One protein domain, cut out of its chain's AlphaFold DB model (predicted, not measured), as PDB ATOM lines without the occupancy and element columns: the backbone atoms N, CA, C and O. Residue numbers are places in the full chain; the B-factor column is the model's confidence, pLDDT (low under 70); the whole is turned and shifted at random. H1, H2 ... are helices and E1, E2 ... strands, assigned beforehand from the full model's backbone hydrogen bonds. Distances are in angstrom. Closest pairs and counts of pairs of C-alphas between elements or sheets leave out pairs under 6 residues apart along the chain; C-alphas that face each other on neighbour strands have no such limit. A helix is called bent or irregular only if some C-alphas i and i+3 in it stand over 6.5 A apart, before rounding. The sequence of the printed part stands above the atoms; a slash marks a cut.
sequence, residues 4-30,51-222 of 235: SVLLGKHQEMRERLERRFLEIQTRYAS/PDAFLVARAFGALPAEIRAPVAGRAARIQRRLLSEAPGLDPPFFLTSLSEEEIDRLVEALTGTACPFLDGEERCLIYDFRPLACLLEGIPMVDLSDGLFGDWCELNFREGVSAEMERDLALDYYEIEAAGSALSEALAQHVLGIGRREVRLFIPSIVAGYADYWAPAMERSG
ATOM      1  N   SER A   4     179.499 241.203 215.214       84.25
ATOM      2  CA  SER A   4     180.392 241.922 214.296       84.25
ATOM      3  C   SER A   4     181.593 242.563 215.000       84.25
ATOM      4  O   SER A   4     182.675 242.582 214.424       84.25
ATOM      5  N   VAL A   5     181.427 243.084 216.221       88.31
ATOM      6  CA  VAL A   5     182.541 243.663 216.993       88.31
ATOM      7  C   VAL A   5     183.498 242.566 217.460       88.31
ATOM      8  O   VAL A   5     184.709 242.735 217.372       88.31
ATOM      9  N   LEU A   6     182.965 241.434 217.927       90.00
ATOM     10  CA  LEU A   6     183.774 240.295 218.376       90.00
ATOM     11  C   LEU A   6     184.587 239.690 217.224       90.00
ATOM     12  O   LEU A   6     185.789 239.482 217.357       90.00
ATOM     13  N   LEU A   7     183.955 239.488 216.068       88.69
ATOM     14  CA  LEU A   7     184.636 239.002 214.868       88.69
ATOM     15  C   LEU A   7     185.627 240.021 214.296       88.69
ATOM     16  O   LEU A   7     186.619 239.612 213.700       88.69
ATOM     17  N   GLY A   8     185.390 241.322 214.491       89.31
ATOM     18  CA  GLY A   8     186.356 242.376 214.169       89.31
ATOM     19  C   GLY A   8     187.633 242.255 215.000       89.31
ATOM     20  O   GLY A   8     188.718 242.196 214.435       89.31
ATOM     21  N   LYS A   9     187.503 242.094 216.323       91.81
ATOM     22  CA  LYS A   9     188.648 241.857 217.222       91.81
ATOM     23  C   LYS A   9     189.418 240.584 216.868       91.81
ATOM     24  O   LYS A   9     190.644 240.594 216.824       91.81
ATOM     25  N   HIS A  10     188.700 239.497 216.573       91.75
ATOM     26  CA  HIS A  10     189.322 238.254 216.107       91.75
ATOM     27  C   HIS A  10     190.088 238.459 214.796       91.75
ATOM     28  O   HIS A  10     191.208 237.985 214.629       91.75
ATOM     29  N   GLN A  11     189.502 239.214 213.865       90.50
ATOM     30  CA  GLN A  11     190.140 239.546 212.599       90.50
ATOM     31  C   GLN A  11     191.409 240.393 212.788       90.50
ATOM     32  O   GLN A  11     192.412 240.084 212.155       90.50
ATOM     33  N   GLU A  12     191.405 241.384 213.680       91.69
ATOM     34  CA  GLU A  12     192.596 242.183 214.014       91.69
ATOM     35  C   GLU A  12     193.728 241.317 214.591       91.69
ATOM     36  O   GLU A  12     194.886 241.452 214.187       91.69
ATOM     37  N   MET A  13     193.391 240.390 215.495       91.75
ATOM     38  CA  MET A  13     194.340 239.432 216.067       91.75
ATOM     39  C   MET A  13     194.932 238.514 214.993       91.75
ATOM     40  O   MET A  13     196.154 238.368 214.916       91.75
ATOM     41  N   ARG A  14     194.089 237.955 214.112       91.62
ATOM     42  CA  ARG A  14     194.539 237.139 212.975       91.62
ATOM     43  C   ARG A  14     195.467 237.925 212.057       91.62
ATOM     44  O   ARG A  14     196.533 237.434 211.719       91.62
ATOM     45  N   GLU A  15     195.100 239.148 211.681       91.38
ATOM     46  CA  GLU A  15     195.912 239.991 210.797       91.38
ATOM     47  C   GLU A  15     197.266 240.355 211.426       91.38
ATOM     48  O   GLU A  15     198.266 240.469 210.717       91.38
ATOM     49  N   ARG A  16     197.334 240.515 212.757       92.19
ATOM     50  CA  ARG A  16     198.602 240.682 213.490       92.19
ATOM     51  C   ARG A  16     199.489 239.444 213.355       92.19
ATOM     52  O   ARG A  16     200.666 239.589 213.031       92.19
ATOM     53  N   LEU A  17     198.928 238.255 213.563       91.56
ATOM     54  CA  LEU A  17     199.654 236.988 213.439       91.56
ATOM     55  C   LEU A  17     200.057 236.691 211.991       91.56
ATOM     56  O   LEU A  17     201.172 236.249 211.741       91.56
ATOM     57  N   GLU A  18     199.205 237.014 211.023       89.81
ATOM     58  CA  GLU A  18     199.507 236.865 209.601       89.81
ATOM     59  C   GLU A  18     200.640 237.795 209.154       89.81
ATOM     60  O   GLU A  18     201.563 237.347 208.474       89.81
ATOM     61  N   ARG A  19     200.650 239.064 209.588       91.44
ATOM     62  CA  ARG A  19     201.799 239.958 209.352       91.44
ATOM     63  C   ARG A  19     203.082 239.369 209.920       91.44
ATOM     64  O   ARG A  19     204.094 239.340 209.226       91.44
ATOM     65  N   ARG A  20     203.023 238.851 211.149       91.81
ATOM     66  CA  ARG A  20     204.182 238.234 211.790       91.81
ATOM     67  C   ARG A  20     204.676 237.005 211.023       91.81
ATOM     68  O   ARG A  20     205.875 236.862 210.797       91.81
ATOM     69  N   PHE A  21     203.759 236.166 210.553       89.12
ATOM     70  CA  PHE A  21     204.072 235.030 209.695       89.12
ATOM     71  C   PHE A  21     204.767 235.466 208.396       89.12
ATOM     72  O   PHE A  21     205.782 234.883 208.023       89.12
ATOM     73  N   LEU A  22     204.270 236.506 207.717       89.19
ATOM     74  CA  LEU A  22     204.867 237.017 206.474       89.19
ATOM     75  C   LEU A  22     206.266 237.617 206.695       89.19
ATOM     76  O   LEU A  22     207.157 237.433 205.861       89.19
ATOM     77  N   GLU A  23     206.490 238.297 207.821       91.81
ATOM     78  CA  GLU A  23     207.819 238.771 208.225       91.81
ATOM     79  C   GLU A  23     208.798 237.605 208.402       91.81
ATOM     80  O   GLU A  23     209.906 237.643 207.862       91.81
ATOM     81  N   ILE A  24     208.375 236.556 209.115       90.94
ATOM     82  CA  ILE A  24     209.157 235.333 209.339       90.94
ATOM     83  C   ILE A  24     209.439 234.635 208.005       90.94
ATOM     84  O   ILE A  24     210.591 234.323 207.712       90.94
ATOM     85  N   GLN A  25     208.423 234.462 207.160       88.19
ATOM     86  CA  GLN A  25     208.553 233.862 205.831       88.19
ATOM     87  C   GLN A  25     209.564 234.615 204.963       88.19
ATOM     88  O   GLN A  25     210.380 233.993 204.288       88.19
ATOM     89  N   THR A  26     209.540 235.948 205.003       91.19
ATOM     90  CA  THR A  26     210.476 236.787 204.246       91.19
ATOM     91  C   THR A  26     211.894 236.669 204.799       91.19
ATOM     92  O   THR A  26     212.844 236.453 204.047       91.19
ATOM     93  N   ARG A  27     212.054 236.781 206.122       93.56
ATOM     94  CA  ARG A  27     213.358 236.741 206.796       93.56
ATOM     95  C   ARG A  27     214.036 235.379 206.675       93.56
ATOM     96  O   ARG A  27     215.241 235.310 206.449       93.56
ATOM     97  N   TYR A  28     213.261 234.307 206.795       92.56
ATOM     98  CA  TYR A  28     213.730 232.925 206.784       92.56
ATOM     99  C   TYR A  28     213.362 232.196 205.488       92.56
ATOM    100  O   TYR A  28     213.209 230.977 205.484       92.56
ATOM    101  N   ALA A  29     213.273 232.913 204.362       90.38
ATOM    102  CA  ALA A  29     212.881 232.348 203.068       90.38
ATOM    103  C   ALA A  29     213.753 231.155 202.626       90.38
ATOM    104  O   ALA A  29     213.261 230.220 202.000       90.38
ATOM    105  N   SER A  30     215.041 231.132 202.986       91.06
ATOM    106  CA  SER A  30     215.938 229.995 202.710       91.06
ATOM    107  C   SER A  30     215.672 228.766 203.591       91.06
ATOM    108  O   SER A  30     216.083 227.659 203.246       91.06
ATOM    109  N   PRO A  51     185.258 231.649 216.395       92.81
ATOM    110  CA  PRO A  51     185.584 232.844 215.614       92.81
ATOM    111  C   PRO A  51     186.242 232.537 214.257       92.81
ATOM    112  O   PRO A  51     185.890 233.164 213.253       92.81
ATOM    113  N   ASP A  52     187.128 231.536 214.193       94.19
ATOM    114  CA  ASP A  52     187.705 231.047 212.934       94.19
ATOM    115  C   ASP A  52     186.662 230.319 212.085       94.19
ATOM    116  O   ASP A  52     186.620 230.497 210.867       94.19
ATOM    117  N   ALA A  53     185.750 229.570 212.702       94.69
ATOM    118  CA  ALA A  53     184.670 228.916 211.972       94.69
ATOM    119  C   ALA A  53     183.773 229.925 211.227       94.69
ATOM    120  O   ALA A  53     183.398 229.699 210.074       94.69
ATOM    121  N   PHE A  54     183.505 231.089 211.828       93.00
ATOM    122  CA  PHE A  54     182.820 232.203 211.162       93.00
ATOM    123  C   PHE A  54     183.626 232.804 210.003       93.00
ATOM    124  O   PHE A  54     183.039 233.198 208.990       93.00
ATOM    125  N   LEU A  55     184.954 232.897 210.126       92.12
ATOM    126  CA  LEU A  55     185.829 233.323 209.028       92.12
ATOM    127  C   LEU A  55     185.757 232.337 207.858       92.12
ATOM    128  O   LEU A  55     185.501 232.763 206.731       92.12
ATOM    129  N   VAL A  56     185.890 231.038 208.132       94.81
ATOM    130  CA  VAL A  56     185.811 229.974 207.120       94.81
ATOM    131  C   VAL A  56     184.439 229.945 206.451       94.81
ATOM    132  O   VAL A  56     184.361 229.892 205.224       94.81
ATOM    133  N   ALA A  57     183.351 230.032 207.221       94.94
ATOM    134  CA  ALA A  57     181.996 230.071 206.678       94.94
ATOM    135  C   ALA A  57     181.791 231.277 205.751       94.94
ATOM    136  O   ALA A  57     181.271 231.133 204.645       94.94
ATOM    137  N   ARG A  58     182.246 232.463 206.166       92.38
ATOM    138  CA  ARG A  58     182.194 233.680 205.345       92.38
ATOM    139  C   ARG A  58     183.018 233.535 204.067       92.38
ATOM    140  O   ARG A  58     182.528 233.899 203.000       92.38
ATOM    141  N   ALA A  59     184.225 232.982 204.163       93.75
ATOM    142  CA  ALA A  59     185.089 232.752 203.011       93.75
ATOM    143  C   ALA A  59     184.446 231.775 202.019       93.75
ATOM    144  O   ALA A  59     184.330 232.087 200.839       93.75
ATOM    145  N   PHE A  60     183.926 230.644 202.509       96.19
ATOM    146  CA  PHE A  60     183.184 229.688 201.692       96.19
ATOM    147  C   PHE A  60     181.960 230.322 201.030       96.19
ATOM    148  O   PHE A  60     181.742 230.119 199.841       96.19
ATOM    149  N   GLY A  61     181.180 231.113 201.769       94.31
ATOM    150  CA  GLY A  61     179.991 231.793 201.261       94.31
ATOM    151  C   GLY A  61     180.263 232.801 200.146       94.31
ATOM    152  O   GLY A  61     179.402 232.997 199.289       94.31
ATOM    153  N   ALA A  62     181.450 233.407 200.148       93.00
ATOM    154  CA  ALA A  62     181.886 234.380 199.155       93.00
ATOM    155  C   ALA A  62     182.529 233.752 197.905       93.00
ATOM    156  O   ALA A  62     182.745 234.460 196.922       93.00
ATOM    157  N   LEU A  63     182.824 232.446 197.914       93.75
ATOM    158  CA  LEU A  63     183.323 231.752 196.728       93.75
ATOM    159  C   LEU A  63     182.247 231.706 195.621       93.75
ATOM    160  O   LEU A  63     181.055 231.548 195.919       93.75
ATOM    161  N   PRO A  64     182.653 231.749 194.337       94.25
ATOM    162  CA  PRO A  64     181.743 231.523 193.217       94.25
ATOM    163  C   PRO A  64     181.000 230.187 193.347       94.25
ATOM    164  O   PRO A  64     181.529 229.215 193.896       94.25
ATOM    165  N   ALA A  65     179.758 230.115 192.863       92.44
ATOM    166  CA  ALA A  65     178.903 228.937 193.047       92.44
ATOM    167  C   ALA A  65     179.523 227.662 192.442       92.44
ATOM    168  O   ALA A  65     179.464 226.590 193.047       92.44
ATOM    169  N   GLU A  66     180.183 227.810 191.299       93.81
ATOM    170  CA  GLU A  66     180.930 226.785 190.577       93.81
ATOM    171  C   GLU A  66     182.141 226.250 191.353       93.81
ATOM    172  O   GLU A  66     182.521 225.098 191.161       93.81
ATOM    173  N   ILE A  67     182.707 227.040 192.272       94.88
ATOM    174  CA  ILE A  67     183.784 226.616 193.177       94.88
ATOM    175  C   ILE A  67     183.207 226.018 194.465       94.88
ATOM    176  O   ILE A  67     183.720 225.017 194.976       94.88
ATOM    177  N   ARG A  68     182.106 226.582 194.980       96.06
ATOM    178  CA  ARG A  68     181.444 226.088 196.198       96.06
ATOM    179  C   ARG A  68     180.950 224.657 196.047       96.06
ATOM    180  O   ARG A  68     181.110 223.881 196.984       96.06
ATOM    181  N   ALA A  69     180.389 224.285 194.896       96.06
ATOM    182  CA  ALA A  69     179.846 222.940 194.694       96.06
ATOM    183  C   ALA A  69     180.915 221.824 194.826       96.06
ATOM    184  O   ALA A  69     180.707 220.906 195.626       96.06
ATOM    185  N   PRO A  70     182.085 221.896 194.158       96.81
ATOM    186  CA  PRO A  70     183.185 220.957 194.392       96.81
ATOM    187  C   PRO A  70     183.701 220.939 195.838       96.81
ATOM    188  O   PRO A  70     183.935 219.860 196.385       96.81
ATOM    189  N   VAL A  71     183.861 222.110 196.471       97.69
ATOM    190  CA  VAL A  71     184.297 222.224 197.878       97.69
ATOM    191  C   VAL A  71     183.299 221.533 198.813       97.69
ATOM    192  O   VAL A  71     183.699 220.718 199.643       97.69
ATOM    193  N   ALA A  72     181.999 221.776 198.627       97.88
ATOM    194  CA  ALA A  72     180.928 221.129 199.381       97.88
ATOM    195  C   ALA A  72     180.906 219.612 199.161       97.88
ATOM    196  O   ALA A  72     180.767 218.852 200.116       97.88
ATOM    197  N   GLY A  73     181.118 219.146 197.926       97.75
ATOM    198  CA  GLY A  73     181.211 217.718 197.617       97.75
ATOM    199  C   GLY A  73     182.384 217.021 198.320       97.75
ATOM    200  O   GLY A  73     182.230 215.896 198.809       97.75
ATOM    201  N   ARG A  74     183.547 217.684 198.414       97.38
ATOM    202  CA  ARG A  74     184.696 217.195 199.195       97.38
ATOM    203  C   ARG A  74     184.386 217.189 200.689       97.38
ATOM    204  O   ARG A  74     184.533 216.145 201.320       97.38
ATOM    205  N   ALA A  75     183.886 218.299 201.228       97.56
ATOM    206  CA  ALA A  75     183.519 218.414 202.637       97.56
ATOM    207  C   ALA A  75     182.484 217.361 203.055       97.56
ATOM    208  O   ALA A  75     182.689 216.678 204.050       97.56
ATOM    209  N   ALA A  76     181.440 217.135 202.255       97.38
ATOM    210  CA  ALA A  76     180.420 216.125 202.530       97.38
ATOM    211  C   ALA A  76     180.994 214.699 202.576       97.38
ATOM    212  O   ALA A  76     180.521 213.861 203.340       97.38
ATOM    213  N   ARG A  77     182.017 214.394 201.767       97.25
ATOM    214  CA  ARG A  77     182.700 213.092 201.809       97.25
ATOM    215  C   ARG A  77     183.491 212.911 203.098       97.25
ATOM    216  O   ARG A  77     183.450 211.827 203.670       97.25
ATOM    217  N   ILE A  78     184.187 213.957 203.532       96.81
ATOM    218  CA  ILE A  78     184.938 213.964 204.791       96.81
ATOM    219  C   ILE A  78     183.962 213.864 205.968       96.81
ATOM    220  O   ILE A  78     184.139 213.008 206.824       96.81
ATOM    221  N   GLN A  79     182.869 214.633 205.941       96.81
ATOM    222  CA  GLN A  79     181.828 214.606 206.967       96.81
ATOM    223  C   GLN A  79     181.206 213.219 207.130       96.81
ATOM    224  O   GLN A  79     181.015 212.770 208.249       96.81
ATOM    225  N   ARG A  80     180.931 212.495 206.037       96.19
ATOM    226  CA  ARG A  80     180.416 211.118 206.142       96.19
ATOM    227  C   ARG A  80     181.375 210.171 206.862       96.19
ATOM    228  O   ARG A  80     180.904 209.301 207.580       96.19
ATOM    229  N   ARG A  81     182.688 210.335 206.669       95.62
ATOM    230  CA  ARG A  81     183.705 209.566 207.406       95.62
ATOM    231  C   ARG A  81     183.764 209.993 208.872       95.62
ATOM    232  O   ARG A  81     183.824 209.142 209.741       95.62
ATOM    233  N   LEU A  82     183.673 211.294 209.154       95.44
ATOM    234  CA  LEU A  82     183.588 211.782 210.535       95.44
ATOM    235  C   LEU A  82     182.392 211.178 211.272       95.44
ATOM    236  O   LEU A  82     182.547 210.673 212.373       95.44
ATOM    237  N   LEU A  83     181.218 211.162 210.641       94.88
ATOM    238  CA  LEU A  83     180.002 210.611 211.240       94.88
ATOM    239  C   LEU A  83     180.016 209.081 211.366       94.88
ATOM    240  O   LEU A  83     179.269 208.549 212.180       94.88
ATOM    241  N   SER A  84     180.836 208.357 210.593       94.38
ATOM    242  CA  SER A  84     181.008 206.915 210.822       94.38
ATOM    243  C   SER A  84     181.856 206.623 212.058       94.38
ATOM    244  O   SER A  84     181.582 205.646 212.746       94.38
ATOM    245  N   GLU A  85     182.846 207.472 212.348       93.12
ATOM    246  CA  GLU A  85     183.703 207.356 213.536       93.12
ATOM    247  C   GLU A  85     183.047 207.962 214.793       93.12
ATOM    248  O   GLU A  85     183.216 207.448 215.895       93.12
ATOM    249  N   ALA A  86     182.244 209.020 214.632       93.06
ATOM    250  CA  ALA A  86     181.480 209.672 215.697       93.06
ATOM    251  C   ALA A  86     179.992 209.834 215.314       93.06
ATOM    252  O   ALA A  86     179.557 210.933 214.960       93.06
ATOM    253  N   PRO A  87     179.176 208.765 215.423       88.94
ATOM    254  CA  PRO A  87     177.753 208.807 215.067       88.94
ATOM    255  C   PRO A  87     176.905 209.770 215.905       88.94
ATOM    256  O   PRO A  87     175.818 210.139 215.477       88.94
ATOM    257  N   GLY A  88     177.378 210.162 217.094       86.12
ATOM    258  CA  GLY A  88     176.701 211.116 217.980       86.12
ATOM    259  C   GLY A  88     177.009 212.589 217.693       86.12
ATOM    260  O   GLY A  88     176.551 213.457 218.433       86.12
ATOM    261  N   LEU A  89     177.813 212.893 216.668       90.94
ATOM    262  CA  LEU A  89     178.125 214.268 216.285       90.94
ATOM    263  C   LEU A  89     177.007 214.835 215.397       90.94
ATOM    264  O   LEU A  89     177.033 214.703 214.173       90.94
ATOM    265  N   ASP A  90     176.036 215.501 216.011       89.06
ATOM    266  CA  ASP A  90     174.888 216.080 215.309       89.06
ATOM    267  C   ASP A  90     175.144 217.509 214.801       89.06
ATOM    268  O   ASP A  90     175.952 218.241 215.385       89.06
ATOM    269  N   PRO A  91     174.441 217.967 213.741       87.44
ATOM    270  CA  PRO A  91     174.463 219.365 213.322       87.44
ATOM    271  C   PRO A  91     174.163 220.318 214.495       87.44
ATOM    272  O   PRO A  91     173.235 220.072 215.264       87.44
ATOM    273  N   PRO A  92     174.898 221.438 214.632       89.00
ATOM    274  CA  PRO A  92     175.842 222.011 213.668       89.00
ATOM    275  C   PRO A  92     177.288 221.497 213.806       89.00
ATOM    276  O   PRO A  92     178.214 222.152 213.330       89.00
ATOM    277  N   PHE A  93     177.469 220.322 214.416       93.50
ATOM    278  CA  PHE A  93     178.726 219.583 214.560       93.50
ATOM    279  C   PHE A  93     179.746 220.257 215.486       93.50
ATOM    280  O   PHE A  93     180.953 220.205 215.238       93.50
ATOM    281  N   PHE A  94     179.262 220.908 216.546       93.31
ATOM    282  CA  PHE A  94     180.136 221.395 217.609       93.31
ATOM    283  C   PHE A  94     180.775 220.220 218.340       93.31
ATOM    284  O   PHE A  94     180.085 219.289 218.742       93.31
ATOM    285  N   LEU A  95     182.080 220.309 218.587       93.56
ATOM    286  CA  LEU A  95     182.821 219.274 219.310       93.56
ATOM    287  C   LEU A  95     182.635 219.357 220.831       93.56
ATOM    288  O   LEU A  95     183.234 218.592 221.566       93.56
ATOM    289  N   THR A  96     181.760 220.242 221.320       88.31
ATOM    290  CA  THR A  96     181.508 220.462 222.756       88.31
ATOM    291  C   THR A  96     180.962 219.242 223.501       88.31
ATOM    292  O   THR A  96     180.896 219.266 224.727       88.31
ATOM    293  N   SER A  97     180.479 218.232 222.778       85.50
ATOM    294  CA  SER A  97     179.983 216.970 223.336       85.50
ATOM    295  C   SER A  97     181.003 215.833 223.281       85.50
ATOM    296  O   SER A  97     180.685 214.754 223.769       85.50
ATOM    297  N   LEU A  98     182.170 216.051 222.668       91.06
ATOM    298  CA  LEU A  98     183.238 215.062 222.548       91.06
ATOM    299  C   LEU A  98     184.341 215.353 223.573       91.06
ATOM    300  O   LEU A  98     184.611 216.517 223.877       91.06
ATOM    301  N   SER A  99     184.975 214.308 224.099       92.19
ATOM    302  CA  SER A  99     186.205 214.429 224.885       92.19
ATOM    303  C   SER A  99     187.416 214.722 223.992       92.19
ATOM    304  O   SER A  99     187.373 214.484 222.783       92.19
ATOM    305  N   GLU A 100     188.522 215.191 224.576       91.62
ATOM    306  CA  GLU A 100     189.774 215.377 223.826       91.62
ATOM    307  C   GLU A 100     190.251 214.059 223.207       91.62
ATOM    308  O   GLU A 100     190.591 214.014 222.031       91.62
ATOM    309  N   GLU A 101     190.143 212.940 223.929       93.25
ATOM    310  CA  GLU A 101     190.529 211.632 223.394       93.25
ATOM    311  C   GLU A 101     189.624 211.180 222.238       93.25
ATOM    312  O   GLU A 101     190.050 210.404 221.382       93.25
ATOM    313  N   GLU A 102     188.351 211.586 222.223       93.81
ATOM    314  CA  GLU A 102     187.454 211.366 221.083       93.81
ATOM    315  C   GLU A 102     187.874 212.200 219.875       93.81
ATOM    316  O   GLU A 102     187.906 211.679 218.758       93.81
ATOM    317  N   ILE A 103     188.229 213.465 220.095       94.06
ATOM    318  CA  ILE A 103     188.715 214.373 219.055       94.06
ATOM    319  C   ILE A 103     190.033 213.850 218.469       94.06
ATOM    320  O   ILE A 103     190.126 213.716 217.249       94.06
ATOM    321  N   ASP A 104     190.991 213.446 219.302       93.00
ATOM    322  CA  ASP A 104     192.276 212.879 218.874       93.00
ATOM    323  C   ASP A 104     192.088 211.623 218.018       93.00
ATOM    324  O   ASP A 104     192.711 211.474 216.963       93.00
ATOM    325  N   ARG A 105     191.169 210.729 218.411       93.56
ATOM    326  CA  ARG A 105     190.833 209.544 217.604       93.56
ATOM    327  C   ARG A 105     190.275 209.918 216.234       93.56
ATOM    328  O   ARG A 105     190.594 209.247 215.254       93.56
ATOM    329  N   LEU A 106     189.453 210.965 216.147       94.75
ATOM    330  CA  LEU A 106     188.926 211.453 214.869       94.75
ATOM    331  C   LEU A 106     190.025 212.058 213.997       94.75
ATOM    332  O   LEU A 106     190.043 211.811 212.790       94.75
ATOM    333  N   VAL A 107     190.936 212.829 214.592       92.50
ATOM    334  CA  VAL A 107     192.088 213.392 213.883       92.50
ATOM    335  C   VAL A 107     192.946 212.266 213.306       92.50
ATOM    336  O   VAL A 107     193.194 212.268 212.099       92.50
ATOM    337  N   GLU A 108     193.275 211.256 214.112       92.31
ATOM    338  CA  GLU A 108     194.078 210.102 213.698       92.31
ATOM    339  C   GLU A 108     193.393 209.271 212.600       92.31
ATOM    340  O   GLU A 108     193.986 208.965 211.563       92.31
ATOM    341  N   ALA A 109     192.103 208.955 212.760       92.06
ATOM    342  CA  ALA A 109     191.340 208.172 211.783       92.06
ATOM    343  C   ALA A 109     191.202 208.876 210.415       92.06
ATOM    344  O   ALA A 109     190.962 208.240 209.378       92.06
ATOM    345  N   LEU A 110     191.344 210.204 210.392       91.81
ATOM    346  CA  LEU A 110     191.283 211.022 209.187       91.81
ATOM    347  C   LEU A 110     192.636 211.632 208.796       91.81
ATOM    348  O   LEU A 110     192.667 212.464 207.878       91.81
ATOM    349  N   THR A 111     193.745 211.167 209.373       89.44
ATOM    350  CA  THR A 111     195.104 211.576 208.998       89.44
ATOM    351  C   THR A 111     195.321 211.488 207.483       89.44
ATOM    352  O   THR A 111     194.855 210.576 206.796       89.44
ATOM    353  N   GLY A 112     195.982 212.504 206.921       88.06
ATOM    354  CA  GLY A 112     196.255 212.604 205.483       88.06
ATOM    355  C   GLY A 112     195.056 213.005 204.611       88.06
ATOM    356  O   GLY A 112     195.213 213.192 203.399       88.06
ATOM    357  N   THR A 113     193.863 213.183 205.187       92.06
ATOM    358  CA  THR A 113     192.685 213.657 204.447       92.06
ATOM    359  C   THR A 113     192.909 215.086 203.956       92.06
ATOM    360  O   THR A 113     193.139 215.998 204.743       92.06
ATOM    361  N   ALA A 114     192.830 215.303 202.642       93.19
ATOM    362  CA  ALA A 114     192.998 216.637 202.074       93.19
ATOM    363  C   ALA A 114     191.873 217.587 202.521       93.19
ATOM    364  O   ALA A 114     190.690 217.239 202.452       93.19
ATOM    365  N   CYS A 115     192.246 218.805 202.914       93.75
ATOM    366  CA  CYS A 115     191.328 219.884 203.251       93.75
ATOM    367  C   CYS A 115     190.323 220.121 202.104       93.75
ATOM    368  O   CYS A 115     190.716 220.154 200.934       93.75
ATOM    369  N   PRO A 116     189.024 220.342 202.392       96.00
ATOM    370  CA  PRO A 116     188.021 220.559 201.347       96.00
ATOM    371  C   PRO A 116     188.289 221.806 200.488       96.00
ATOM    372  O   PRO A 116     187.830 221.867 199.342       96.00
ATOM    373  N   PHE A 117     189.053 222.774 201.001       95.19
ATOM    374  CA  PHE A 117     189.447 223.985 200.279       95.19
ATOM    375  C   PHE A 117     190.682 223.818 199.394       95.19
ATOM    376  O   PHE A 117     191.052 224.776 198.724       95.19
ATOM    377  N   LEU A 118     191.305 222.640 199.359       93.06
ATOM    378  CA  LEU A 118     192.403 222.377 198.439       93.06
ATOM    379  C   LEU A 118     191.860 222.158 197.016       93.06
ATOM    380  O   LEU A 118     190.949 221.345 196.814       93.06
ATOM    381  N   ASP A 119     192.377 222.908 196.043       90.06
ATOM    382  CA  ASP A 119     192.071 222.722 194.623       90.06
ATOM    383  C   ASP A 119     192.901 221.579 193.997       90.06
ATOM    384  O   ASP A 119     193.658 220.882 194.674       90.06
ATOM    385  N   GLY A 120     192.711 221.339 192.695       86.81
ATOM    386  CA  GLY A 120     193.434 220.286 191.971       86.81
ATOM    387  C   GLY A 120     194.934 220.552 191.786       86.81
ATOM    388  O   GLY A 120     195.662 219.626 191.444       86.81
ATOM    389  N   GLU A 121     195.386 221.783 192.025       87.38
ATOM    390  CA  GLU A 121     196.782 222.228 191.939       87.38
ATOM    391  C   GLU A 121     197.389 222.443 193.336       87.38
ATOM    392  O   GLU A 121     198.379 223.154 193.479       87.38
ATOM    393  N   GLU A 122     196.800 221.847 194.379       86.94
ATOM    394  CA  GLU A 122     197.285 221.954 195.759       86.94
ATOM    395  C   GLU A 122     197.237 223.379 196.350       86.94
ATOM    396  O   GLU A 122     197.895 223.681 197.350       86.94
ATOM    397  N   ARG A 123     196.406 224.271 195.798       87.38
ATOM    398  CA  ARG A 123     196.216 225.630 196.321       87.38
ATOM    399  C   ARG A 123     195.001 225.712 197.233       87.38
ATOM    400  O   ARG A 123     193.950 225.128 196.969       87.38
ATOM    401  N   CYS A 124     195.127 226.488 198.307       89.69
ATOM    402  CA  CYS A 124     194.010 226.778 199.199       89.69
ATOM    403  C   CYS A 124     193.096 227.846 198.582       89.69
ATOM    404  O   CYS A 124     193.511 228.984 198.371       89.69
ATOM    405  N   LEU A 125     191.827 227.500 198.366       92.44
ATOM    406  CA  LEU A 125     190.804 228.386 197.798       92.44
ATOM    407  C   LEU A 125     190.382 229.532 198.735       92.44
ATOM    408  O   LEU A 125     189.684 230.443 198.303       92.44
ATOM    409  N   ILE A 126     190.783 229.488 200.009       91.88
ATOM    410  CA  ILE A 126     190.496 230.517 201.021       91.88
ATOM    411  C   ILE A 126     191.775 230.978 201.736       91.88
ATOM    412  O   ILE A 126     191.753 231.234 202.936       91.88
ATOM    413  N   TYR A 127     192.908 231.037 201.024       87.19
ATOM    414  CA  TYR A 127     194.231 231.268 201.624       87.19
ATOM    415  C   TYR A 127     194.300 232.514 202.533       87.19
ATOM    416  O   TYR A 127     194.840 232.432 203.634       87.19
ATOM    417  N   ASP A 128     193.673 233.625 202.145       85.31
ATOM    418  CA  ASP A 128     193.662 234.875 202.936       85.31
ATOM    419  C   ASP A 128     192.713 234.830 204.157       85.31
ATOM    420  O   ASP A 128     192.676 235.734 204.992       85.31
ATOM    421  N   PHE A 129     191.916 233.764 204.266       88.62
ATOM    422  CA  PHE A 129     190.959 233.513 205.349       88.62
ATOM    423  C   PHE A 129     191.300 232.241 206.122       88.62
ATOM    424  O   PHE A 129     190.431 231.652 206.769       88.62
ATOM    425  N   ARG A 130     192.558 231.794 206.036       88.38
ATOM    426  CA  ARG A 130     193.058 230.646 206.787       88.38
ATOM    427  C   ARG A 130     192.857 230.868 208.298       88.38
ATOM    428  O   ARG A 130     193.181 231.951 208.787       88.38
ATOM    429  N   PRO A 131     192.343 229.861 209.027       90.75
ATOM    430  CA  PRO A 131     192.280 229.869 210.488       90.75
ATOM    431  C   PRO A 131     193.644 230.089 211.146       90.75
ATOM    432  O   PRO A 131     194.680 229.844 210.521       90.75
ATOM    433  N   LEU A 132     193.644 230.459 212.428       89.12
ATOM    434  CA  LEU A 132     194.868 230.639 213.214       89.12
ATOM    435  C   LEU A 132     195.740 229.385 213.230       89.12
ATOM    436  O   LEU A 132     196.943 229.495 213.004       89.12
ATOM    437  N   ALA A 133     195.133 228.204 213.381       85.56
ATOM    438  CA  ALA A 133     195.846 226.928 213.308       85.56
ATOM    439  C   ALA A 133     196.675 226.824 212.013       85.56
ATOM    440  O   ALA A 133     197.871 226.566 212.039       85.56
ATOM    441  N   CYS A 134     196.093 227.169 210.860       85.44
ATOM    442  CA  CYS A 134     196.804 227.120 209.581       85.44
ATOM    443  C   CYS A 134     197.942 228.153 209.440       85.44
ATOM    444  O   CYS A 134     198.802 227.974 208.575       85.44
ATOM    445  N   LEU A 135     197.930 229.244 210.212       83.19
ATOM    446  CA  LEU A 135     198.998 230.251 210.221       83.19
ATOM    447  C   LEU A 135     200.172 229.822 211.107       83.19
ATOM    448  O   LEU A 135     201.323 230.032 210.731       83.19
ATOM    449  N   LEU A 136     199.874 229.215 212.257       79.38
ATOM    450  CA  LEU A 136     200.864 228.871 213.279       79.38
ATOM    451  C   LEU A 136     201.613 227.568 212.949       79.38
ATOM    452  O   LEU A 136     202.828 227.529 213.078       79.38
ATOM    453  N   GLU A 137     200.941 226.572 212.364       77.69
ATOM    454  CA  GLU A 137     201.534 225.277 211.954       77.69
ATOM    455  C   GLU A 137     202.705 225.391 210.953       77.69
ATOM    456  O   GLU A 137     203.548 224.502 210.792       77.69
ATOM    457  N   GLY A 138     202.749 226.494 210.200       77.06
ATOM    458  CA  GLY A 138     203.773 226.727 209.186       77.06
ATOM    459  C   GLY A 138     205.136 227.137 209.750       77.06
ATOM    460  O   GLY A 138     206.106 227.145 208.990       77.06
ATOM    461  N   ILE A 139     205.236 227.496 211.028       84.12
ATOM    462  CA  ILE A 139     206.455 228.013 211.662       84.12
ATOM    463  C   ILE A 139     206.740 227.243 212.958       84.12
ATOM    464  O   ILE A 139     205.803 226.744 213.568       84.12
ATOM    465  N   PRO A 140     208.009 227.128 213.394       88.12
ATOM    466  CA  PRO A 140     208.314 226.573 214.706       88.12
ATOM    467  C   PRO A 140     207.580 227.364 215.789       88.12
ATOM    468  O   PRO A 140     207.679 228.595 215.827       88.12
ATOM    469  N   MET A 141     206.832 226.667 216.642       89.00
ATOM    470  CA  MET A 141     206.073 227.301 217.709       89.00
ATOM    471  C   MET A 141     206.998 227.542 218.898       89.00
ATOM    472  O   MET A 141     207.478 226.615 219.539       89.00
ATOM    473  N   VAL A 142     207.315 228.808 219.151       92.25
ATOM    474  CA  VAL A 142     208.188 229.212 220.255       92.25
ATOM    475  C   VAL A 142     207.392 230.130 221.167       92.25
ATOM    476  O   VAL A 142     206.964 231.198 220.733       92.25
ATOM    477  N   ASP A 143     207.175 229.718 222.410       94.06
ATOM    478  CA  ASP A 143     206.549 230.564 223.420       94.06
ATOM    479  C   ASP A 143     207.591 231.469 224.086       94.06
ATOM    480  O   ASP A 143     208.743 231.074 224.290       94.06
ATOM    481  N   LEU A 144     207.193 232.692 224.440       93.00
ATOM    482  CA  LEU A 144     208.057 233.636 225.158       93.00
ATOM    483  C   LEU A 144     208.514 233.116 226.529       93.00
ATOM    484  O   LEU A 144     209.595 233.495 226.984       93.00
ATOM    485  N   SER A 145     207.695 232.299 227.187       91.88
ATOM    486  CA  SER A 145     207.941 231.764 228.526       91.88
ATOM    487  C   SER A 145     208.586 230.384 228.464       91.88
ATOM    488  O   SER A 145     209.581 230.150 229.150       91.88
ATOM    489  N   ASP A 146     208.044 229.497 227.626       92.94
ATOM    490  CA  ASP A 146     208.406 228.073 227.633       92.94
ATOM    491  C   ASP A 146     209.391 227.668 226.524       92.94
ATOM    492  O   ASP A 146     209.942 226.566 226.552       92.94
ATOM    493  N   GLY A 147     209.689 228.566 225.579       91.75
ATOM    494  CA  GLY A 147     210.598 228.297 224.467       91.75
ATOM    495  C   GLY A 147     209.957 227.439 223.377       91.75
ATOM    496  O   GLY A 147     208.750 227.491 223.165       91.75
ATOM    497  N   LEU A 148     210.770 226.698 222.618       90.56
ATOM    498  CA  LEU A 148     210.294 225.870 221.504       90.56
ATOM    499  C   LEU A 148     209.388 224.732 222.009       90.56
ATOM    500  O   LEU A 148     209.821 223.897 222.803       90.56
ATOM    501  N   PHE A 149     208.162 224.663 221.496       87.88
ATOM    502  CA  PHE A 149     207.193 223.617 221.803       87.88
ATOM    503  C   PHE A 149     206.462 223.153 220.539       87.88
ATOM    504  O   PHE A 149     206.404 223.859 219.538       87.88
ATOM    505  N   GLY A 150     205.892 221.950 220.597       77.12
ATOM    506  CA  GLY A 150     205.104 221.383 219.504       77.12
ATOM    507  C   GLY A 150     205.898 221.048 218.236       77.12
ATOM    508  O   GLY A 150     207.082 221.358 218.086       77.12
ATOM    509  N   ASP A 151     205.211 220.378 217.317       77.56
ATOM    510  CA  ASP A 151     205.731 220.086 215.988       77.56
ATOM    511  C   ASP A 151     205.410 221.236 215.026       77.56
ATOM    512  O   ASP A 151     204.485 222.015 215.234       77.56
ATOM    513  N   TRP A 152     206.173 221.347 213.946       83.00
ATOM    514  CA  TRP A 152     205.877 222.266 212.848       83.00
ATOM    515  C   TRP A 152     206.050 221.549 211.518       83.00
ATOM    516  O   TRP A 152     206.535 220.416 211.439       83.00
ATOM    517  N   CYS A 153     205.693 222.220 210.425       80.62
ATOM    518  CA  CYS A 153     205.875 221.654 209.096       80.62
ATOM    519  C   CYS A 153     207.327 221.193 208.854       80.62
ATOM    520  O   CYS A 153     208.227 222.010 208.674       80.62
ATOM    521  N   GLU A 154     207.529 219.886 208.694       82.94
ATOM    522  CA  GLU A 154     208.819 219.226 208.401       82.94
ATOM    523  C   GLU A 154     209.505 219.669 207.085       82.94
ATOM    524  O   GLU A 154     210.621 219.262 206.743       82.94
ATOM    525  N   LEU A 155     208.838 220.502 206.283       84.00
ATOM    526  CA  LEU A 155     209.455 221.162 205.132       84.00
ATOM    527  C   LEU A 155     210.230 222.428 205.516       84.00
ATOM    528  O   LEU A 155     211.066 222.870 204.726       84.00
ATOM    529  N   ASN A 156     209.961 222.992 206.690       86.69
ATOM    530  CA  ASN A 156     210.519 224.241 207.184       86.69
ATOM    531  C   ASN A 156     211.517 223.957 208.311       86.69
ATOM    532  O   ASN A 156     211.354 223.008 209.073       86.69
ATOM    533  N   PHE A 157     212.563 224.780 208.409       90.31
ATOM    534  CA  PHE A 157     213.591 224.695 209.453       90.31
ATOM    535  C   PHE A 157     214.171 223.278 209.620       90.31
ATOM    536  O   PHE A 157     214.428 222.819 210.725       90.31
ATOM    537  N   ARG A 158     214.415 222.577 208.501       89.62
ATOM    538  CA  ARG A 158     214.934 221.189 208.479       89.62
ATOM    539  C   ARG A 158     216.271 220.994 209.191       89.62
ATOM    540  O   ARG A 158     216.605 219.888 209.589       89.62
ATOM    541  N   GLU A 159     217.046 222.063 209.294       90.12
ATOM    542  CA  GLU A 159     218.342 222.089 209.977       90.12
ATOM    543  C   GLU A 159     218.203 222.446 211.470       90.12
ATOM    544  O   GLU A 159     219.204 222.696 212.136       90.12
ATOM    545  N   GLY A 160     216.972 222.495 211.988       89.75
ATOM    546  CA  GLY A 160     216.652 222.939 213.337       89.75
ATOM    547  C   GLY A 160     216.497 224.456 213.459       89.75
ATOM    548  O   GLY A 160     216.588 225.211 212.481       89.75
ATOM    549  N   VAL A 161     216.254 224.884 214.696       92.06
ATOM    550  CA  VAL A 161     216.068 226.279 215.105       92.06
ATOM    551  C   VAL A 161     217.194 226.627 216.080       92.06
ATOM    552  O   VAL A 161     217.462 225.875 217.012       92.06
ATOM    553  N   SER A 162     217.917 227.721 215.836       93.44
ATOM    554  CA  SER A 162     218.953 228.187 216.767       93.44
ATOM    555  C   SER A 162     218.334 229.001 217.904       93.44
ATOM    556  O   SER A 162     217.277 229.593 217.726       93.44
ATOM    557  N   ALA A 163     219.038 229.162 219.028       92.62
ATOM    558  CA  ALA A 163     218.568 230.015 220.126       92.62
ATOM    559  C   ALA A 163     218.307 231.481 219.708       92.62
ATOM    560  O   ALA A 163     217.520 232.184 220.334       92.62
ATOM    561  N   GLU A 164     218.990 231.979 218.672       93.19
ATOM    562  CA  GLU A 164     218.697 233.299 218.094       93.19
ATOM    563  C   GLU A 164     217.380 233.299 217.322       93.19
ATOM    564  O   GLU A 164     216.573 234.210 217.500       93.19
ATOM    565  N   MET A 165     217.149 232.263 216.515       94.19
ATOM    566  CA  MET A 165     215.892 232.089 215.800       94.19
ATOM    567  C   MET A 165     214.735 231.878 216.767       94.19
ATOM    568  O   MET A 165     213.689 232.459 216.540       94.19
ATOM    569  N   GLU A 166     214.909 231.128 217.858       93.69
ATOM    570  CA  GLU A 166     213.874 230.970 218.884       93.69
ATOM    571  C   GLU A 166     213.430 232.325 219.440       93.69
ATOM    572  O   GLU A 166     212.245 232.634 219.426       93.69
ATOM    573  N   ARG A 167     214.376 233.193 219.826       92.62
ATOM    574  CA  ARG A 167     214.044 234.543 220.315       92.62
ATOM    575  C   ARG A 167     213.306 235.390 219.287       92.62
ATOM    576  O   ARG A 167     212.480 236.209 219.669       92.62
ATOM    577  N   ASP A 168     213.633 235.237 218.008       93.19
ATOM    578  CA  ASP A 168     212.912 235.937 216.954       93.19
ATOM    579  C   ASP A 168     211.523 235.321 216.748       93.19
ATOM    580  O   ASP A 168     210.531 236.030 216.746       93.19
ATOM    581  N   LEU A 169     211.408 234.002 216.633       92.62
ATOM    582  CA  LEU A 169     210.147 233.299 216.385       92.62
ATOM    583  C   LEU A 169     209.162 233.365 217.562       92.62
ATOM    584  O   LEU A 169     207.988 233.061 217.361       92.62
ATOM    585  N   ALA A 170     209.619 233.774 218.747       93.50
ATOM    586  CA  ALA A 170     208.823 233.772 219.961       93.50
ATOM    587  C   ALA A 170     207.545 234.625 219.861       93.50
ATOM    588  O   ALA A 170     207.567 235.790 219.449       93.50
ATOM    589  N   LEU A 171     206.429 234.036 220.288       92.56
ATOM    590  CA  LEU A 171     205.127 234.675 220.462       92.56
ATOM    591  C   LEU A 171     204.628 234.426 221.885       92.56
ATOM    592  O   LEU A 171     205.044 233.475 222.535       92.56
ATOM    593  N   ASP A 172     203.731 235.281 222.363       93.81
ATOM    594  CA  ASP A 172     203.022 235.048 223.621       93.81
ATOM    595  C   ASP A 172     201.820 234.129 223.345       93.81
ATOM    596  O   ASP A 172     200.735 234.608 222.998       93.81
ATOM    597  N   TYR A 173     202.012 232.807 223.395       91.38
ATOM    598  CA  TYR A 173     200.928 231.867 223.085       91.38
ATOM    599  C   TYR A 173     199.847 231.886 224.161       91.38
ATOM    600  O   TYR A 173     198.670 231.757 223.823       91.38
ATOM    601  N   TYR A 174     200.212 232.160 225.413       92.25
ATOM    602  CA  TYR A 174     199.253 232.361 226.495       92.25
ATOM    603  C   TYR A 174     198.344 233.576 226.251       92.25
ATOM    604  O   TYR A 174     197.134 233.487 226.464       92.25
ATOM    605  N   GLU A 175     198.875 234.707 225.764       93.00
ATOM    606  CA  GLU A 175     198.054 235.868 225.380       93.00
ATOM    607  C   GLU A 175     197.132 235.545 224.205       93.00
ATOM    608  O   GLU A 175     195.946 235.885 224.249       93.00
ATOM    609  N   ILE A 176     197.653 234.868 223.178       91.00
ATOM    610  CA  ILE A 176     196.884 234.481 221.989       91.00
ATOM    611  C   ILE A 176     195.737 233.540 222.375       91.00
ATOM    612  O   ILE A 176     194.594 233.761 221.964       91.00
ATOM    613  N   GLU A 177     196.020 232.518 223.179       90.56
ATOM    614  CA  GLU A 177     195.035 231.553 223.660       90.56
ATOM    615  C   GLU A 177     193.989 232.229 224.551       90.56
ATOM    616  O   GLU A 177     192.787 232.080 224.316       90.56
ATOM    617  N   ALA A 178     194.412 233.049 225.519       91.81
ATOM    618  CA  ALA A 178     193.500 233.766 226.405       91.81
ATOM    619  C   ALA A 178     192.575 234.716 225.627       91.81
ATOM    620  O   ALA A 178     191.362 234.752 225.871       91.81
ATOM    621  N   ALA A 179     193.117 235.462 224.659       91.62
ATOM    622  CA  ALA A 179     192.339 236.338 223.793       91.62
ATOM    623  C   ALA A 179     191.363 235.542 222.909       91.62
ATOM    624  O   ALA A 179     190.185 235.900 222.810       91.62
ATOM    625  N   GLY A 180     191.824 234.444 222.302       90.62
ATOM    626  CA  GLY A 180     191.008 233.553 221.476       90.62
ATOM    627  C   GLY A 180     189.866 232.894 222.253       90.62
ATOM    628  O   GLY A 180     188.724 232.884 221.780       90.62
ATOM    629  N   SER A 181     190.140 232.413 223.465       90.81
ATOM    630  CA  SER A 181     189.159 231.801 224.367       90.81
ATOM    631  C   SER A 181     188.109 232.818 224.824       90.81
ATOM    632  O   SER A 181     186.906 232.573 224.710       90.81
ATOM    633  N   ALA A 182     188.527 234.029 225.214       91.75
ATOM    634  CA  ALA A 182     187.604 235.100 225.595       91.75
ATOM    635  C   ALA A 182     186.685 235.534 224.436       91.75
ATOM    636  O   ALA A 182     185.490 235.784 224.633       91.75
ATOM    637  N   LEU A 183     187.220 235.617 223.212       91.62
ATOM    638  CA  LEU A 183     186.429 235.919 222.016       91.62
ATOM    639  C   LEU A 183     185.458 234.788 221.677       91.62
ATOM    640  O   LEU A 183     184.307 235.063 221.331       91.62
ATOM    641  N   SER A 184     185.901 233.538 221.804       91.38
ATOM    642  CA  SER A 184     185.073 232.350 221.585       91.38
ATOM    643  C   SER A 184     183.911 232.290 222.572       91.38
ATOM    644  O   SER A 184     182.769 232.150 222.135       91.38
ATOM    645  N   GLU A 185     184.161 232.513 223.868       91.38
ATOM    646  CA  GLU A 185     183.129 232.558 224.913       91.38
ATOM    647  C   GLU A 185     182.085 233.643 224.637       91.38
ATOM    648  O   GLU A 185     180.878 233.382 224.616       91.38
ATOM    649  N   ALA A 186     182.543 234.867 224.364       90.81
ATOM    650  CA  ALA A 186     181.655 235.991 224.091       90.81
ATOM    651  C   ALA A 186     180.814 235.767 222.823       90.81
ATOM    652  O   ALA A 186     179.639 236.149 222.777       90.81
ATOM    653  N   LEU A 187     181.401 235.156 221.789       89.38
ATOM    654  CA  LEU A 187     180.715 234.878 220.532       89.38
ATOM    655  C   LEU A 187     179.718 233.728 220.682       89.38
ATOM    656  O   LEU A 187     178.591 233.851 220.204       89.38
ATOM    657  N   ALA A 188     180.088 232.657 221.385       89.31
ATOM    658  CA  ALA A 188     179.193 231.553 221.712       89.31
ATOM    659  C   ALA A 188     177.982 232.057 222.511       89.31
ATOM    660  O   ALA A 188     176.841 231.779 222.139       89.31
ATOM    661  N   GLN A 189     178.201 232.907 223.519       88.25
ATOM    662  CA  GLN A 189     177.110 233.474 224.313       88.25
ATOM    663  C   GLN A 189     176.147 234.292 223.447       88.25
ATOM    664  O   GLN A 189     174.935 234.253 223.653       88.25
ATOM    665  N   HIS A 190     176.673 235.028 222.469       84.62
ATOM    666  CA  HIS A 190     175.873 235.897 221.614       84.62
ATOM    667  C   HIS A 190     175.137 235.152 220.490       84.62
ATOM    668  O   HIS A 190     174.005 235.499 220.167       84.62
ATOM    669  N   VAL A 191     175.778 234.159 219.868       82.75
ATOM    670  CA  VAL A 191     175.261 233.462 218.675       82.75
ATOM    671  C   VAL A 191     174.451 232.224 219.046       82.75
ATOM    672  O   VAL A 191     173.442 231.935 218.404       82.75
ATOM    673  N   LEU A 192     174.909 231.486 220.055       82.06
ATOM    674  CA  LEU A 192     174.360 230.191 220.458       82.06
ATOM    675  C   LEU A 192     173.532 230.278 221.740       82.06
ATOM    676  O   LEU A 192     172.823 229.335 222.068       82.06
ATOM    677  N   GLY A 193     173.645 231.380 222.488       81.12
ATOM    678  CA  GLY A 193     173.058 231.491 223.822       81.12
ATOM    679  C   GLY A 193     173.765 230.627 224.872       81.12
ATOM    680  O   GLY A 193     173.205 230.420 225.946       81.12
ATOM    681  N   ILE A 194     174.974 230.124 224.579       75.81
ATOM    682  CA  ILE A 194     175.759 229.283 225.494       75.81
ATOM    683  C   ILE A 194     177.043 230.002 225.917       75.81
ATOM    684  O   ILE A 194     177.815 230.451 225.076       75.81
ATOM    685  N   GLY A 195     177.307 230.069 227.220       72.81
ATOM    686  CA  GLY A 195     178.554 230.606 227.773       72.81
ATOM    687  C   GLY A 195     179.644 229.538 227.821       72.81
ATOM    688  O   GLY A 195     180.021 229.084 228.899       72.81
ATOM    689  N   ARG A 196     180.080 229.041 226.658       76.44
ATOM    690  CA  ARG A 196     181.145 228.030 226.547       76.44
ATOM    691  C   ARG A 196     182.402 228.661 225.968       76.44
ATOM    692  O   ARG A 196     182.329 229.288 224.917       76.44
ATOM    693  N   ARG A 197     183.538 228.449 226.638       71.75
ATOM    694  CA  ARG A 197     184.848 228.997 226.250       71.75
ATOM    695  C   ARG A 197     185.408 228.397 224.968       71.75
ATOM    696  O   ARG A 197     185.926 229.123 224.133       71.75
ATOM    697  N   GLU A 198     185.217 227.100 224.767       77.81
ATOM    698  CA  GLU A 198     185.852 226.362 223.673       77.81
ATOM    699  C   GLU A 198     184.801 225.674 222.809       77.81
ATOM    700  O   GLU A 198     184.555 224.473 222.885       77.81
ATOM    701  N   VAL A 199     184.130 226.466 221.976       90.31
ATOM    702  CA  VAL A 199     183.313 225.913 220.894       90.31
ATOM    703  C   VAL A 199     184.226 225.706 219.690       90.31
ATOM    704  O   VAL A 199     184.592 226.674 219.023       90.31
ATOM    705  N   ARG A 200     184.598 224.450 219.429       94.31
ATOM    706  CA  ARG A 200     185.478 224.044 218.322       94.31
ATOM    707  C   ARG A 200     184.709 223.224 217.290       94.31
ATOM    708  O   ARG A 200     183.722 222.564 217.629       94.31
ATOM    709  N   LEU A 201     185.135 223.296 216.030       95.12
ATOM    710  CA  LEU A 201     184.597 222.505 214.920       95.12
ATOM    711  C   LEU A 201     185.689 222.136 213.930       95.12
ATOM    712  O   LEU A 201     186.588 222.929 213.675       95.12
ATOM    713  N   PHE A 202     185.518 221.011 213.244       96.50
ATOM    714  CA  PHE A 202     186.323 220.711 212.068       96.50
ATOM    715  C   PHE A 202     185.912 221.561 210.854       96.50
ATOM    716  O   PHE A 202     184.727 221.760 210.570       96.50
ATOM    717  N   ILE A 203     186.903 221.994 210.068       96.25
ATOM    718  CA  ILE A 203     186.722 222.697 208.782       96.25
ATOM    719  C   ILE A 203     185.669 222.045 207.853       96.25
ATOM    720  O   ILE A 203     184.783 222.760 207.372       96.25
ATOM    721  N   PRO A 204     185.707 220.725 207.566       96.75
ATOM    722  CA  PRO A 204     184.689 220.077 206.731       96.75
ATOM    723  C   PRO A 204     183.267 220.200 207.292       96.75
ATOM    724  O   PRO A 204     182.338 220.381 206.503       96.75
ATOM    725  N   SER A 205     183.092 220.176 208.616       97.19
ATOM    726  CA  SER A 205     181.783 220.291 209.262       97.19
ATOM    727  C   SER A 205     181.131 221.650 209.016       97.19
ATOM    728  O   SER A 205     179.917 221.738 208.833       97.19
ATOM    729  N   ILE A 206     181.937 222.713 208.938       96.75
ATOM    730  CA  ILE A 206     181.457 224.069 208.647       96.75
ATOM    731  C   ILE A 206     180.868 224.147 207.240       96.75
ATOM    732  O   ILE A 206     179.780 224.684 207.036       96.75
ATOM    733  N   VAL A 207     181.574 223.578 206.265       97.19
ATOM    734  CA  VAL A 207     181.121 223.546 204.871       97.19
ATOM    735  C   VAL A 207     179.912 222.621 204.712       97.19
ATOM    736  O   VAL A 207     178.951 222.985 204.035       97.19
ATOM    737  N   ALA A 208     179.931 221.444 205.345       96.94
ATOM    738  CA  ALA A 208     178.836 220.480 205.274       96.94
ATOM    739  C   ALA A 208     177.538 221.031 205.889       96.94
ATOM    740  O   ALA A 208     176.478 220.888 205.292       96.94
ATOM    741  N   GLY A 209     177.627 221.722 207.030       95.69
ATOM    742  CA  GLY A 209     176.496 222.384 207.685       95.69
ATOM    743  C   GLY A 209     176.212 223.802 207.177       95.69
ATOM    744  O   GLY A 209     175.495 224.555 207.842       95.69
ATOM    745  N   TYR A 210     176.809 224.226 206.055       95.88
ATOM    746  CA  TYR A 210     176.790 225.636 205.665       95.88
ATOM    747  C   TYR A 210     175.379 226.163 205.396       95.88
ATOM    748  O   TYR A 210     175.008 227.215 205.913       95.88
ATOM    749  N   ALA A 211     174.602 225.447 204.581       94.12
ATOM    750  CA  ALA A 211     173.259 225.877 204.201       94.12
ATOM    751  C   ALA A 211     172.296 225.856 205.398       94.12
ATOM    752  O   ALA A 211     171.540 226.807 205.589       94.12
ATOM    753  N   ASP A 212     172.384 224.808 206.217       93.50
ATOM    754  CA  ASP A 212     171.424 224.544 207.289       93.50
ATOM    755  C   ASP A 212     171.672 225.411 208.527       93.50
ATOM    756  O   ASP A 212     170.730 225.828 209.201       93.50
ATOM    757  N   TYR A 213     172.937 225.722 208.823       92.88
ATOM    758  CA  TYR A 213     173.309 226.435 210.041       92.88
ATOM    759  C   TYR A 213     174.074 227.736 209.783       92.88
ATOM    760  O   TYR A 213     173.645 228.802 210.237       92.88
ATOM    761  N   TRP A 214     175.194 227.689 209.056       93.12
ATOM    762  CA  TRP A 214     176.126 228.824 209.000       93.12
ATOM    763  C   TRP A 214     175.596 230.015 208.207       93.12
ATOM    764  O   TRP A 214     175.728 231.155 208.652       93.12
ATOM    765  N   ALA A 215     174.971 229.786 207.054       91.94
ATOM    766  CA  ALA A 215     174.408 230.859 206.247       91.94
ATOM    767  C   ALA A 215     173.281 231.614 206.983       91.94
ATOM    768  O   ALA A 215     173.320 232.851 206.951       91.94
ATOM    769  N   PRO A 216     172.338 230.940 207.679       90.38
ATOM    770  CA  PRO A 216     171.385 231.599 208.575       90.38
ATOM    771  C   PRO A 216     172.035 232.254 209.802       90.38
ATOM    772  O   PRO A 216     171.647 233.354 210.196       90.38
ATOM    773  N   ALA A 217     173.028 231.613 210.430       86.81
ATOM    774  CA  ALA A 217     173.721 232.180 211.591       86.81
ATOM    775  C   ALA A 217     174.407 233.506 211.239       86.81
ATOM    776  O   ALA A 217     174.251 234.493 211.955       86.81
ATOM    777  N   MET A 218     175.079 233.575 210.089       86.88
ATOM    778  CA  MET A 218     175.709 234.806 209.608       86.88
ATOM    779  C   MET A 218     174.706 235.922 209.280       86.88
ATOM    780  O   MET A 218     175.051 237.090 209.463       86.88
ATOM    781  N   GLU A 219     173.486 235.602 208.821       85.50
ATOM    782  CA  GLU A 219     172.411 236.602 208.665       85.50
ATOM    783  C   GLU A 219     172.029 237.198 210.013       85.50
ATOM    784  O   GLU A 219     172.070 238.416 210.176       85.50
ATOM    785  N   ARG A 220     171.712 236.338 210.991       82.25
ATOM    786  CA  ARG A 220     171.297 236.766 212.335       82.25
ATOM    787  C   ARG A 220     172.371 237.595 213.031       82.25
ATOM    788  O   ARG A 220     172.059 238.552 213.726       82.25
ATOM    789  N   SER A 221     173.637 237.245 212.820       75.00
ATOM    790  CA  SER A 221     174.784 237.942 213.404       75.00
ATOM    791  C   SER A 221     175.195 239.216 212.649       75.00
ATOM    792  O   SER A 221     176.135 239.883 213.077       75.00
ATOM    793  N   GLY A 222     174.550 239.559 211.525       72.31
ATOM    794  CA  GLY A 222     174.900 240.733 210.713       72.31
ATOM    795  C   GLY A 222     176.273 240.635 210.035       72.31
ATOM    796  O   GLY A 222     176.877 241.649 209.701       72.31
TER     797      GLY A 222
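This is residues 4 to 30 and 51 to 222 of the 235 residues of an uncharacterized protein of Acidobacteria bacterium (UniProt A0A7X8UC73). Two long helices, H1 and H7, run opposite ways at a shallow tilt, residues 6 to 10 of H1 touching residues 180 to 187 of H7, beside a cluster of crossing helices in which short H8 sits between H2 and H3 and H9 packs on H2. Away from that cluster lies a small head made of the hairpin E1 and E2 with H6, E1 coming near Tyr 173 where H7 begins and H6 near Ile 24 of H1, while short H5 packs on H1 and H4 meets residues 82 to 85 of H3. The printed part has 199 residues with nine named helices and three named strands, in the order H1 H2 H3 H4 H5 E1 E2 H6 H7 E3 H8 H9; E1 and E2 make an antiparallel sheet of two strands, and the class is mostly helix. The whole is compact, with a radius of gyration of the C-alphas of 17.6 A and spans of 49 by 37 by 35 A.

H1, residues 4 to 27, is the longest helix, 34.2 A from C-alpha 4 at (180.392, 241.922, 214.296) to C-alpha 27 at (213.358, 236.741, 206.796). H2 has residues 51 to 62, 16.9 A, and H3 residues 65 to 85, 30.1 A. H4 has residues 100 to 109, 14.1 A, and H5 residues 132 to 136. Strand E1 is residues 141 to 143 and E2 residues 147 to 149. H6 has residues 163 to 169, and H7 residues 173 to 191, 26.1 A. E3, residues 200 to 202, pairs with no named strand and is followed by H8, residues 203 to 208. H9, residues 210 to 220, is 14.1 A long and ends with C-alpha 220 at (171.297, 236.766, 212.335). H9 is irregular: C-alphas 212 and 215 are 7.1 A apart.

H2 is the hub, touching four other helices. It touches H8 at a steep tilt of 48 degrees, with the closest C-alphas, Ala 57 and Ile 206, 6.3 A apart. It touches H9 about perpendicular, at 75 degrees, closest at the C-alphas of Ala 57 and Trp 214, 6.4 A. H2 and H1 only just touch, with 3 pairs of C-alphas within 8 A, closest at Leu 7 and Pro 51, 6.3 A. H2 and H7 also only just touch, with 3 pairs, closest at the C-alphas of Pro 51 and Ser 184, 6.0 A. Residues 71 to 79 of H3 touch H8, closest at the C-alphas of Ala 75 and Pro 204, 4.6 A. H3 and H4 only just touch, with 3 pairs, closest at the C-alphas of Glu 85 and Leu 106, 6.8 A. Residues 6 to 10 of H1 touch residues 180 to 187 of H7 at a shallow tilt of 29 degrees, opposite ways, with the closest C-alphas, Leu 6 and Leu 183, 6.3 A apart. Residues 14 to 21 of H1 touch H5, closest at the C-alphas of Arg 14 and Leu 132, 6.5 A. E1 and E2 form a hairpin, with N 143 and O 147 at 2.8 A and N 149 and O 141 at 2.8 A, within hydrogen-bond range. The closest C-alphas of E1 and H6, Val 142 and Leu 169, are 6.0 A apart. H6 and H1 are close but not clearly touching, 7.4 A between the C-alphas of Leu 169 and Ile 24. E3 and H8 meet only through their link. Among the pairs that are apart are H1 and H3, and H4 and H7. Every O i to N i+4 pair is within hydrogen-bond range in H1, H2, H4, H5, H6, H7 and H8; in H3 it is 16 of 17 and in H9 5 of 7.

The two C-alphas farthest apart, Glu 159 and Arg 220, are 49.3 A apart. Residues 31 to 50 are cut out and not printed, and C-alphas 30 and 51 are 33.1 A apart across the cut. The long links are H3 to H4, H4 to H5 and E2 to H6. The mean pLDDT of the printed part is 90.6, and no printed residue is under 70.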